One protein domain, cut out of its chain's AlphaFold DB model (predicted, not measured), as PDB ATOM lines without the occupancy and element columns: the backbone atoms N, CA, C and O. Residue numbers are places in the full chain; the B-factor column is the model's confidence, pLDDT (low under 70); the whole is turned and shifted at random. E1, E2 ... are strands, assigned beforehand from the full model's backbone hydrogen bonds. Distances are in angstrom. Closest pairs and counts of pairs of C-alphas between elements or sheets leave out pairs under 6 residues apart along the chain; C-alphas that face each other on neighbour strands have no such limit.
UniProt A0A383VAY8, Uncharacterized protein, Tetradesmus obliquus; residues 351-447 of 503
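Overview. This is residues 351 to 447 of the 503 residues of an uncharacterized protein of Tetradesmus obliquus (UniProt A0A383VAY8). Little regular structure is present: an elongated row of loops, folding back in short antiparallel pairings, runs from the loop at Gly 358 to a small hairpin, E1 and E2, near the other end. The 97 printed residues hold no named helix and two strands, E1 then E2, an antiparallel sheet. The class is all strand, with 8 residues in named elements. The whole is compact, with a radius of gyration of the C-alphas of 13.9 A and spans of 48 by 30 by 19 A.

Along the chain. Residues 351 to 434 hold no named element. E1, residues 435 to 438, is 9.5 A long and begins at C-alpha (112.240, 127.093, 151.837). E2, residues 441 to 444, is 9.9 A long and ends at C-alpha (108.287, 127.457, 149.822).

Arrangement. The hairpin E1 and E2 has a tight link and an angle of 149 degrees; N 436 and O 443 are 2.8 A apart, within hydrogen-bond range. Residues 429 to 430 pair antiparallel with 436 to 437 of E1, and with 422 to 423.

Size, cuts and confidence. The C-alphas farthest apart, of Gly 358 and Arg 447, are 49.7 A apart. The printed part has no cut. Its mean pLDDT is 73.4; residues 351 to 362 are among those under 70.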
ATOM      1  N   ARG A 351     134.522 130.466 157.478       54.25
ATOM      2  CA  ARG A 351     134.689 131.190 156.214       54.25
ATOM      3  C   ARG A 351     134.248 132.649 156.371       54.25
ATOM      4  O   ARG A 351     133.213 132.907 156.975       54.25
ATOM      5  N   GLY A 352     135.040 133.569 155.821       50.75
ATOM      6  CA  GLY A 352     134.789 135.015 155.850       50.75
ATOM      7  C   GLY A 352     135.489 135.770 156.988       50.75
ATOM      8  O   GLY A 352     135.690 136.978 156.878       50.75
ATOM      9  N   VAL A 353     135.934 135.088 158.050       56.62
ATOM     10  CA  VAL A 353     136.655 135.738 159.157       56.62
ATOM     11  C   VAL A 353     138.150 135.798 158.847       56.62
ATOM     12  O   VAL A 353     138.797 134.761 158.702       56.62
ATOM     13  N   HIS A 354     138.700 137.011 158.785       62.84
ATOM     14  CA  HIS A 354     140.130 137.232 158.558       62.84
ATOM     15  C   HIS A 354     140.856 137.442 159.893       62.84
ATOM     16  O   HIS A 354     140.260 137.878 160.878       62.84
ATOM     17  N   VAL A 355     142.150 137.129 159.947       53.47
ATOM     18  CA  VAL A 355     142.996 137.413 161.116       53.47
ATOM     19  C   VAL A 355     143.922 138.562 160.742       53.47
ATOM     20  O   VAL A 355     144.782 138.405 159.884       53.47
ATOM     21  N   GLY A 356     143.701 139.728 161.345       45.22
ATOM     22  CA  GLY A 356     144.471 140.936 161.067       45.22
ATOM     23  C   GLY A 356     145.762 141.055 161.886       45.22
ATOM     24  O   GLY A 356     145.991 140.277 162.823       45.22
ATOM     25  N   PRO A 357     146.582 142.084 161.593       35.09
ATOM     26  CA  PRO A 357     147.768 142.417 162.376       35.09
ATOM     27  C   PRO A 357     147.422 142.600 163.858       35.09
ATOM     28  O   PRO A 357     146.418 143.225 164.206       35.09
ATOM     29  N   GLY A 358     148.246 142.044 164.748       46.50
ATOM     30  CA  GLY A 358     147.992 142.099 166.191       46.50
ATOM     31  C   GLY A 358     146.898 141.144 166.679       46.50
ATOM     32  O   GLY A 358     146.335 141.375 167.747       46.50
ATOM     33  N   PHE A 359     146.621 140.069 165.930       53.75
ATOM     34  CA  PHE A 359     145.802 138.927 166.372       53.75
ATOM     35  C   PHE A 359     144.315 139.244 166.572       53.75
ATOM     36  O   PHE A 359     143.616 138.562 167.323       53.75
ATOM     37  N   ARG A 360     143.820 140.278 165.892       54.38
ATOM     38  CA  ARG A 360     142.414 140.680 165.962       54.38
ATOM     39  C   ARG A 360     141.636 140.013 164.842       54.38
ATOM     40  O   ARG A 360     142.052 140.060 163.685       54.38
ATOM     41  N   LEU A 361     140.502 139.408 165.179       67.94
ATOM     42  CA  LEU A 361     139.576 138.918 164.164       67.94
ATOM     43  C   LEU A 361     139.018 140.125 163.406       67.94
ATOM     44  O   LEU A 361     138.649 141.132 164.013       67.94
ATOM     45  N   LEU A 362     138.991 140.029 162.087       67.81
ATOM     46  CA  LEU A 362     138.426 141.030 161.201       67.81
ATOM     47  C   LEU A 362     137.144 140.476 160.581       67.81
ATOM     48  O   LEU A 362     137.051 139.293 160.233       67.81
ATOM     49  N   LYS A 363     136.161 141.356 160.429       74.12
ATOM     50  CA  LYS A 363     134.992 141.155 159.583       74.12
ATOM     51  C   LYS A 363     135.433 140.930 158.124       74.12
ATOM     52  O   LYS A 363     136.539 141.329 157.751       74.12
ATOM     53  N   PRO A 364     134.563 140.371 157.268       59.59
ATOM     54  CA  PRO A 364     134.838 140.224 155.835       59.59
ATOM     55  C   PRO A 364     135.210 141.537 155.125       59.59
ATOM     56  O   PRO A 364     135.972 141.519 154.167       59.59
ATOM     57  N   ASN A 365     134.727 142.682 155.620       70.19
ATOM     58  CA  ASN A 365     135.063 144.016 155.110       70.19
ATOM     59  C   ASN A 365     136.393 144.589 155.656       70.19
ATOM     60  O   ASN A 365     136.711 145.744 155.386       70.19
ATOM     61  N   GLY A 366     137.154 143.819 156.441       68.88
ATOM     62  CA  GLY A 366     138.431 144.235 157.027       68.88
ATOM     63  C   GLY A 366     138.324 145.021 158.338       68.88
ATOM     64  O   GLY A 366     139.352 145.367 158.917       68.88
ATOM     65  N   GLU A 367     137.121 145.289 158.851       71.62
ATOM     66  CA  GLU A 367     136.950 145.971 160.139       71.62
ATOM     67  C   GLU A 367     137.219 145.039 161.324       71.62
ATOM     68  O   GLU A 367     136.885 143.859 161.294       71.62
ATOM     69  N   HIS A 368     137.750 145.573 162.423       77.62
ATOM     70  CA  HIS A 368     137.961 144.792 163.639       77.62
ATOM     71  C   HIS A 368     136.644 144.300 164.252       77.62
ATOM     72  O   HIS A 368     135.701 145.067 164.457       77.62
ATOM     73  N   LEU A 369     136.610 143.016 164.605       77.00
ATOM     74  CA  LEU A 369     135.577 142.465 165.468       77.00
ATOM     75  C   LEU A 369     135.846 142.915 166.912       77.00
ATOM     76  O   LEU A 369     136.982 142.787 167.376       77.00
ATOM     77  N   PRO A 370     134.838 143.454 167.618       72.12
ATOM     78  CA  PRO A 370     135.000 143.845 169.010       72.12
ATOM     79  C   PRO A 370     135.287 142.628 169.898       72.12
ATOM     80  O   PRO A 370     134.872 141.503 169.606       72.12
ATOM     81  N   ASP A 371     135.976 142.861 171.014       72.38
ATOM     82  CA  ASP A 371     136.211 141.821 172.013       72.38
ATOM     83  C   ASP A 371     134.875 141.282 172.550       72.38
ATOM     84  O   ASP A 371     133.921 142.031 172.756       72.38
ATOM     85  N   GLY A 372     134.791 139.967 172.778       68.38
ATOM     86  CA  GLY A 372     133.577 139.313 173.292       68.38
ATOM     87  C   GLY A 372     132.583 138.827 172.229       68.38
ATOM     88  O   GLY A 372     131.529 138.297 172.585       68.38
ATOM     89  N   VAL A 373     132.915 138.943 170.940       78.56
ATOM     90  CA  VAL A 373     132.149 138.337 169.840       78.56
ATOM     91  C   VAL A 373     132.124 136.808 169.950       78.56
ATOM     92  O   VAL A 373     133.163 136.159 170.114       78.56
ATOM     93  N   LYS A 374     130.941 136.206 169.787       80.62
ATOM     94  CA  LYS A 374     130.786 134.748 169.639       80.62
ATOM     95  C   LYS A 374     130.617 134.396 168.168       80.62
ATOM     96  O   LYS A 374     129.887 135.073 167.459       80.62
ATOM     97  N   ILE A 375     131.244 133.310 167.722       77.50
ATOM     98  CA  ILE A 375     131.085 132.829 166.347       77.50
ATOM     99  C   ILE A 375     130.397 131.468 166.352       77.50
ATOM    100  O   ILE A 375     130.898 130.519 166.968       77.50
ATOM    101  N   GLY A 376     129.246 131.407 165.689       74.56
ATOM    102  CA  GLY A 376     128.417 130.222 165.544       74.56
ATOM    103  C   GLY A 376     128.966 129.214 164.524       74.56
ATOM    104  O   GLY A 376     129.889 129.520 163.763       74.56
ATOM    105  N   PRO A 377     128.400 127.995 164.493       55.28
ATOM    106  CA  PRO A 377     128.849 126.907 163.620       55.28
ATOM    107  C   PRO A 377     128.713 127.217 162.120       55.28
ATOM    108  O   PRO A 377     129.495 126.705 161.325       55.28
ATOM    109  N   CYS A 378     127.790 128.102 161.736       62.56
ATOM    110  CA  CYS A 378     127.521 128.476 160.343       62.56
ATOM    111  C   CYS A 378     128.330 129.699 159.865       62.56
ATOM    112  O   CYS A 378     128.058 130.239 158.798       62.56
ATOM    113  N   GLY A 379     129.287 130.182 160.666       71.12
ATOM    114  CA  GLY A 379     130.010 131.430 160.394       71.12
ATOM    115  C   GLY A 379     129.262 132.700 160.796       71.12
ATOM    116  O   GLY A 379     129.766 133.793 160.571       71.12
ATOM    117  N   THR A 380     128.101 132.570 161.442       77.38
ATOM    118  CA  THR A 380     127.372 133.702 162.013       77.38
ATOM    119  C   THR A 380     128.151 134.321 163.167       77.38
ATOM    120  O   THR A 380     128.635 133.615 164.056       77.38
ATOM    121  N   ILE A 381     128.246 135.641 163.179       86.56
ATOM    122  CA  ILE A 381     128.987 136.415 164.170       86.56
ATOM    123  C   ILE A 381     127.972 137.106 165.083       86.56
ATOM    124  O   ILE A 381     127.138 137.871 164.619       86.56
ATOM    125  N   ILE A 382     128.037 136.849 166.384       87.06
ATOM    126  CA  ILE A 382     127.193 137.497 167.391       87.06
ATOM    127  C   ILE A 382     128.027 138.559 168.099       87.06
ATOM    128  O   ILE A 382     128.971 138.235 168.829       87.06
ATOM    129  N   CYS A 383     127.663 139.818 167.890       86.38
ATOM    130  CA  CYS A 383     128.283 140.966 168.533       86.38
ATOM    131  C   CYS A 383     127.781 141.145 169.974       86.38
ATOM    132  O   CYS A 383     126.738 140.626 170.376       86.38
ATOM    133  N   VAL A 384     128.545 141.889 170.776       78.00
ATOM    134  CA  VAL A 384     128.247 142.119 172.204       78.00
ATOM    135  C   VAL A 384     126.942 142.894 172.406       78.00
ATOM    136  O   VAL A 384     126.220 142.644 173.374       78.00
ATOM    137  N   ASP A 385     126.608 143.781 171.469       78.69
ATOM    138  CA  ASP A 385     125.347 144.532 171.424       78.69
ATOM    139  C   ASP A 385     124.130 143.666 171.040       78.69
ATOM    140  O   ASP A 385     122.997 144.141 171.072       78.69
ATOM    141  N   GLY A 386     124.345 142.384 170.725       81.00
ATOM    142  CA  GLY A 386     123.306 141.455 170.298       81.00
ATOM    143  C   GLY A 386     123.025 141.475 168.798       81.00
ATOM    144  O   GLY A 386     122.161 140.715 168.361       81.00
ATOM    145  N   THR A 387     123.744 142.276 167.999       83.25
ATOM    146  CA  THR A 387     123.631 142.188 166.539       83.25
ATOM    147  C   THR A 387     124.202 140.868 166.032       83.25
ATOM    148  O   THR A 387     125.265 140.405 166.449       83.25
ATOM    149  N   ILE A 388     123.462 140.247 165.120       88.94
ATOM    150  CA  ILE A 388     123.852 139.021 164.437       88.94
ATOM    151  C   ILE A 388     124.346 139.445 163.058       88.94
ATOM    152  O   ILE A 388     123.581 140.044 162.309       88.94
ATOM    153  N   LEU A 389     125.602 139.163 162.726       86.56
ATOM    154  CA  LEU A 389     126.135 139.342 161.381       86.56
ATOM    155  C   LEU A 389     126.198 137.989 160.671       86.56
ATOM    156  O   LEU A 389     126.640 136.979 161.228       86.56
ATOM    157  N   CYS A 390     125.758 137.994 159.426       86.00
ATOM    158  CA  CYS A 390     125.891 136.941 158.442       86.00
ATOM    159  C   CYS A 390     127.380 136.668 158.136       86.00
ATOM    160  O   CYS A 390     128.261 137.461 158.474       86.00
ATOM    161  N   ALA A 391     127.682 135.534 157.495       70.81
ATOM    162  CA  ALA A 391     129.065 135.147 157.178       70.81
ATOM    163  C   ALA A 391     129.772 136.122 156.207       70.81
ATOM    164  O   ALA A 391     130.999 136.177 156.164       70.81
ATOM    165  N   ASP A 392     128.997 136.901 155.450       73.75
ATOM    166  CA  ASP A 392     129.440 137.996 154.577       73.75
ATOM    167  C   ASP A 392     129.640 139.332 155.327       73.75
ATOM    168  O   ASP A 392     130.140 140.301 154.760       73.75
ATOM    169  N   GLY A 393     129.324 139.378 156.625       74.06
ATOM    170  CA  GLY A 393     129.465 140.553 157.479       74.06
ATOM    171  C   GLY A 393     128.251 141.483 157.479       74.06
ATOM    172  O   GLY A 393     128.268 142.469 158.222       74.06
ATOM    173  N   HIS A 394     127.199 141.189 156.711       80.19
ATOM    174  CA  HIS A 394     125.957 141.960 156.751       80.19
ATOM    175  C   HIS A 394     125.136 141.635 158.005       80.19
ATOM    176  O   HIS A 394     125.158 140.500 158.473       80.19
ATOM    177  N   PRO A 395     124.406 142.600 158.588       83.81
ATOM    178  CA  PRO A 395     123.483 142.302 159.675       83.81
ATOM    179  C   PRO A 395     122.380 141.357 159.192       83.81
ATOM    180  O   PRO A 395     121.861 141.505 158.084       83.81
ATOM    181  N   ALA A 396     122.018 140.397 160.042       86.38
ATOM    182  CA  ALA A 396     120.904 139.501 159.794       86.38
ATOM    183  C   ALA A 396     119.626 140.315 159.525       86.38
ATOM    184  O   ALA A 396     119.461 141.403 160.094       86.38
ATOM    185  N   PRO A 397     118.712 139.808 158.679       82.94
ATOM    186  CA  PRO A 397     117.479 140.515 158.379       82.94
ATOM    187  C   PRO A 397     116.703 140.889 159.655       82.94
ATOM    188  O   PRO A 397     116.759 140.170 160.659       82.94
ATOM    189  N   PRO A 398     115.947 141.996 159.644       80.44
ATOM    190  CA  PRO A 398     115.110 142.360 160.778       80.44
ATOM    191  C   PRO A 398     114.136 141.224 161.126       80.44
ATOM    192  O   PRO A 398     113.540 140.601 160.246       80.44
ATOM    193  N   GLY A 399     113.994 140.960 162.424       84.25
ATOM    194  CA  GLY A 399     113.200 139.856 162.971       84.25
ATOM    195  C   GLY A 399     114.047 138.691 163.480       84.25
ATOM    196  O   GLY A 399     113.620 138.009 164.404       84.25
ATOM    197  N   PHE A 400     115.269 138.503 162.977       85.62
ATOM    198  CA  PHE A 400     116.158 137.499 163.556       85.62
ATOM    199  C   PHE A 400     116.672 137.961 164.920       85.62
ATOM    200  O   PHE A 400     117.224 139.054 165.063       85.62
ATOM    201  N   GLY A 401     116.456 137.125 165.929       91.06
ATOM    202  CA  GLY A 401     116.819 137.402 167.312       91.06
ATOM    203  C   GLY A 401     117.777 136.364 167.869       91.06
ATOM    204  O   GLY A 401     118.149 135.402 167.204       91.06
ATOM    205  N   LEU A 402     118.159 136.543 169.126       87.62
ATOM    206  CA  LEU A 402     118.747 135.476 169.922       87.62
ATOM    207  C   LEU A 402     117.734 135.043 170.972       87.62
ATOM    208  O   LEU A 402     116.960 135.861 171.475       87.62
ATOM    209  N   ASN A 403     117.761 133.767 171.328       87.44
ATOM    210  CA  ASN A 403     117.008 133.282 172.473       87.44
ATOM    211  C   ASN A 403     117.536 133.888 173.788       87.44
ATOM    212  O   ASN A 403     118.585 134.535 173.831       87.44
ATOM    213  N   ALA A 404     116.787 133.702 174.879       81.12
ATOM    214  CA  ALA A 404     117.055 134.367 176.158       81.12
ATOM    215  C   ALA A 404     118.469 134.101 176.719       81.12
ATOM    216  O   ALA A 404     119.047 134.965 177.380       81.12
ATOM    217  N   ASP A 405     119.049 132.937 176.435       80.06
ATOM    218  CA  ASP A 405     120.401 132.530 176.828       80.06
ATOM    219  C   ASP A 405     121.487 132.877 175.786       80.06
ATOM    220  O   ASP A 405     122.673 132.633 176.027       80.06
ATOM    221  N   LYS A 406     121.123 133.522 174.669       79.12
ATOM    222  CA  LYS A 406     122.034 133.956 173.593       79.12
ATOM    223  C   LYS A 406     122.850 132.810 172.985       79.12
ATOM    224  O   LYS A 406     124.041 132.975 172.689       79.12
ATOM    225  N   THR A 407     122.232 131.643 172.854       71.56
ATOM    226  CA  THR A 407     122.846 130.412 172.332       71.56
ATOM    227  C   THR A 407     122.295 130.020 170.966       71.56
ATOM    228  O   THR A 407     123.055 129.498 170.153       71.56
ATOM    229  N   HIS A 408     121.026 130.326 170.687       78.62
ATOM    230  CA  HIS A 408     120.358 129.998 169.431       78.62
ATOM    231  C   HIS A 408     119.825 131.254 168.744       78.62
ATOM    232  O   HIS A 408     119.305 132.165 169.393       78.62
ATOM    233  N   ILE A 409     119.943 131.277 167.418       84.75
ATOM    234  CA  ILE A 409     119.299 132.283 166.575       84.75
ATOM    235  C   ILE A 409     117.809 131.953 166.542       84.75
ATOM    236  O   ILE A 409     117.438 130.797 166.360       84.75
ATOM    237  N   LEU A 410     116.965 132.954 166.744       88.38
ATOM    238  CA  LEU A 410     115.524 132.865 166.576       88.38
ATOM    239  C   LEU A 410     115.146 133.437 165.216       88.38
ATOM    240  O   LEU A 410     115.706 134.451 164.794       88.38
ATOM    241  N   ASP A 411     114.200 132.796 164.545       89.69
ATOM    242  CA  ASP A 411     113.572 133.342 163.354       89.69
ATOM    243  C   ASP A 411     112.670 134.544 163.715       89.69
ATOM    244  O   ASP A 411     112.440 134.824 164.898       89.69
ATOM    245  N   PRO A 412     112.137 135.272 162.719       85.19
ATOM    246  CA  PRO A 412     111.212 136.385 162.939       85.19
ATOM    247  C   PRO A 412     109.939 136.035 163.718       85.19
ATOM    248  O   PRO A 412     109.254 136.936 164.199       85.19
ATOM    249  N   GLN A 413     109.617 134.749 163.865       88.81
ATOM    250  CA  GLN A 413     108.490 134.244 164.645       88.81
ATOM    251  C   GLN A 413     108.898 133.866 166.079       88.81
ATOM    252  O   GLN A 413     108.046 133.466 166.875       88.81
ATOM    253  N   GLY A 414     110.176 134.012 166.436       87.44
ATOM    254  CA  GLY A 414     110.709 133.659 167.747       87.44
ATOM    255  C   GLY A 414     110.984 132.164 167.922       87.44
ATOM    256  O   GLY A 414     111.253 131.735 169.047       87.44
ATOM    257  N   ALA A 415     110.921 131.362 166.856       87.81
ATOM    258  CA  ALA A 415     111.267 129.947 166.905       87.81
ATOM    259  C   ALA A 415     112.780 129.757 166.693       87.81
ATOM    260  O   ALA A 415     113.384 130.470 165.892       87.81
ATOM    261  N   PRO A 416     113.430 128.814 167.398       84.00
ATOM    262  CA  PRO A 416     114.844 128.544 167.192       84.00
ATOM    263  C   PRO A 416     115.103 128.070 165.758       84.00
ATOM    264  O   PRO A 416     114.507 127.109 165.272       84.00
ATOM    265  N   VAL A 417     116.027 128.754 165.091       81.56
ATOM    266  CA  VAL A 417     116.592 128.353 163.807       81.56
ATOM    267  C   VAL A 417     117.462 127.126 164.082       81.56
ATOM    268  O   VAL A 417     118.512 127.236 164.710       81.56
ATOM    269  N   GLU A 418     116.983 125.946 163.686       75.31
ATOM    270  CA  GLU A 418     117.744 124.690 163.769       75.31
ATOM    271  C   GLU A 418     119.100 124.780 163.037       75.31
ATOM    272  O   GLU A 418     119.325 125.661 162.221       75.31
ATOM    273  N   ASP A 419     120.025 123.854 163.284       61.03
ATOM    274  CA  ASP A 419     121.395 123.915 162.736       61.03
ATOM    275  C   ASP A 419     121.490 123.679 161.206       61.03
ATOM    276  O   ASP A 419     122.578 123.632 160.632       61.03
ATOM    277  N   SER A 420     120.358 123.507 160.524       58.28
ATOM    278  CA  SER A 420     120.242 123.027 159.141       58.28
ATOM    279  C   SER A 420     119.979 124.122 158.095       58.28
ATOM    280  O   SER A 420     119.583 123.814 156.971       58.28
ATOM    281  N   TYR A 421     120.208 125.398 158.415       71.81
ATOM    282  CA  TYR A 421     119.975 126.501 157.475       71.81
ATOM    283  C   TYR A 421     121.264 126.884 156.757       71.81
ATOM    284  O   TYR A 421     122.335 127.010 157.352       71.81
ATOM    285  N   SER A 422     121.136 127.109 155.456       67.25
ATOM    286  CA  SER A 422     122.175 127.691 154.618       67.25
ATOM    287  C   SER A 422     121.837 129.160 154.410       67.25
ATOM    288  O   SER A 422     120.730 129.491 154.000       67.25
ATOM    289  N   MET A 423     122.774 130.053 154.704       69.81
ATOM    290  CA  MET A 423     122.589 131.476 154.445       69.81
ATOM    291  C   MET A 423     123.166 131.809 153.070       69.81
ATOM    292  O   MET A 423     124.346 131.576 152.811       69.81
ATOM    293  N   GLY A 424     122.315 132.296 152.175       68.44
ATOM    294  CA  GLY A 424     122.709 132.780 150.862       68.44
ATOM    295  C   GLY A 424     123.517 134.082 150.947       68.44
ATOM    296  O   GLY A 424     123.487 134.763 151.971       68.44
ATOM    297  N   PRO A 425     124.194 134.468 149.853       47.28
ATOM    298  CA  PRO A 425     125.106 135.621 149.797       47.28
ATOM    299  C   PRO A 425     124.437 136.994 149.992       47.28
ATOM    300  O   PRO A 425     125.127 138.000 150.036       47.28
ATOM    301  N   ASN A 426     123.106 137.040 150.088       58.16
ATOM    302  CA  ASN A 426     122.335 138.264 150.315       58.16
ATOM    303  C   ASN A 426     121.733 138.299 151.734       58.16
ATOM    304  O   ASN A 426     120.724 138.965 151.964       58.16
ATOM    305  N   GLY A 427     122.262 137.495 152.663       56.91
ATOM    306  CA  GLY A 427     121.698 137.321 154.006       56.91
ATOM    307  C   GLY A 427     120.399 136.503 154.052       56.91
ATOM    308  O   GLY A 427     119.769 136.403 155.105       56.91
ATOM    309  N   THR A 428     119.979 135.899 152.935       71.25
ATOM    310  CA  THR A 428     118.741 135.115 152.867       71.25
ATOM    311  C   THR A 428     118.926 133.737 153.486       71.25
ATOM    312  O   THR A 428     119.795 132.981 153.065       71.25
ATOM    313  N   LEU A 429     118.093 133.371 154.455       75.75
ATOM    314  CA  LEU A 429     118.135 132.044 155.064       75.75
ATOM    315  C   LEU A 429     117.324 131.047 154.239       75.75
ATOM    316  O   LEU A 429     116.154 131.282 153.942       75.75
ATOM    317  N   ILE A 430     117.956 129.934 153.880       77.56
ATOM    318  CA  ILE A 430     117.359 128.829 153.134       77.56
ATOM    319  C   ILE A 430     117.413 127.590 154.022       77.56
ATOM    320  O   ILE A 430     118.476 127.216 154.526       77.56
ATOM    321  N   THR A 431     116.270 126.958 154.251       78.94
ATOM    322  CA  THR A 431     116.195 125.687 154.977       78.94
ATOM    323  C   THR A 431     116.740 124.528 154.128       78.94
ATOM    324  O   THR A 431     116.850 124.630 152.908       78.94
ATOM    325  N   GLN A 432     117.038 123.382 154.744       74.06
ATOM    326  CA  GLN A 432     117.429 122.168 154.008       74.06
ATOM    327  C   GLN A 432     116.389 121.690 152.978       74.06
ATOM    328  O   GLN A 432     116.765 121.109 151.965       74.06
ATOM    329  N   ASP A 433     115.099 121.942 153.209       75.88
ATOM    330  CA  ASP A 433     114.014 121.660 152.261       75.88
ATOM    331  C   ASP A 433     113.856 122.742 151.173       75.88
ATOM    332  O   ASP A 433     112.950 122.661 150.347       75.88
ATOM    333  N   GLY A 434     114.752 123.736 151.133       77.69
ATOM    334  CA  GLY A 434     114.764 124.779 150.110       77.69
ATOM    335  C   GLY A 434     113.704 125.861 150.313       77.69
ATOM    336  O   GLY A 434     113.379 126.577 149.369       77.69
ATOM    337  N   ALA A 435     113.142 125.997 151.513       77.25
ATOM    338  CA  ALA A 435     112.240 127.093 151.837       77.25
ATOM    339  C   ALA A 435     113.035 128.364 152.167       77.25
ATOM    340  O   ALA A 435     114.056 128.332 152.858       77.25
ATOM    341  N   LEU A 436     112.534 129.496 151.685       81.88
ATOM    342  CA  LEU A 436     113.043 130.820 152.002       81.88
ATOM    343  C   LEU A 436     112.512 131.234 153.376       81.88
ATOM    344  O   LEU A 436     111.300 131.234 153.590       81.88
ATOM    345  N   VAL A 437     113.377 131.625 154.303       74.88
ATOM    346  CA  VAL A 437     112.940 132.189 155.586       74.88
ATOM    347  C   VAL A 437     112.984 133.702 155.496       74.88
ATOM    348  O   VAL A 437     114.039 134.305 155.305       74.88
ATOM    349  N   THR A 438     111.812 134.312 155.629       77.81
ATOM    350  CA  THR A 438     111.625 135.765 155.580       77.81
ATOM    351  C   THR A 438     111.048 136.275 156.896       77.81
ATOM    352  O   THR A 438     110.612 135.489 157.737       77.81
ATOM    353  N   ALA A 439     110.953 137.600 157.051       63.69
ATOM    354  CA  ALA A 439     110.200 138.226 158.143       63.69
ATOM    355  C   ALA A 439     108.743 137.726 158.242       63.69
ATOM    356  O   ALA A 439     108.155 137.736 159.319       63.69
ATOM    357  N   LEU A 440     108.173 137.242 157.133       69.75
ATOM    358  CA  LEU A 440     106.813 136.702 157.055       69.75
ATOM    359  C   LEU A 440     106.737 135.192 157.347       69.75
ATOM    360  O   LEU A 440     105.650 134.621 157.325       69.75
ATOM    361  N   GLY A 441     107.874 134.551 157.623       75.06
ATOM    362  CA  GLY A 441     107.987 133.128 157.931       75.06
ATOM    363  C   GLY A 441     108.633 132.326 156.809       75.06
ATOM    364  O   GLY A 441     109.191 132.881 155.854       75.06
ATOM    365  N   LYS A 442     108.578 130.998 156.948       80.50
ATOM    366  CA  LYS A 442     109.050 130.045 155.938       80.50
ATOM    367  C   LYS A 442     108.107 130.061 154.737       80.50
ATOM    368  O   LYS A 442     106.934 129.716 154.872       80.50
ATOM    369  N   GLN A 443     108.621 130.428 153.569       80.00
ATOM    370  CA  GLN A 443     107.900 130.357 152.304       80.00
ATOM    371  C   GLN A 443     108.540 129.310 151.388       80.00
ATOM    372  O   GLN A 443     109.756 129.342 151.185       80.00
ATOM    373  N   PRO A 444     107.760 128.372 150.822       72.44
ATOM    374  CA  PRO A 444     108.287 127.457 149.822       72.44
ATOM    375  C   PRO A 444     108.716 128.258 148.588       72.44
ATOM    376  O   PRO A 444     107.945 129.071 148.074       72.44
ATOM    377  N   LEU A 445     109.941 128.037 148.105       75.12
ATOM    378  CA  LEU A 445     110.364 128.614 146.831       75.12
ATOM    379  C   LEU A 445     109.475 128.057 145.703       75.12
ATOM    380  O   LEU A 445     109.189 126.854 145.687       75.12
ATOM    381  N   PRO A 446     109.021 128.888 144.751       62.69
ATOM    382  CA  PRO A 446     108.219 128.390 143.647       62.69
ATOM    383  C   PRO A 446     109.043 127.429 142.776       62.69
ATOM    384  O   PRO A 446     110.135 127.794 142.342       62.69
ATOM    385  N   ARG A 447     108.476 126.242 142.471       50.25
ATOM    386  CA  ARG A 447     108.413 125.660 141.106       50.25
ATOM    387  C   ARG A 447     109.559 126.002 140.138       50.25
ATOM    388  O   ARG A 447     110.389 125.194 139.742       50.25
TER     389      ARG A 447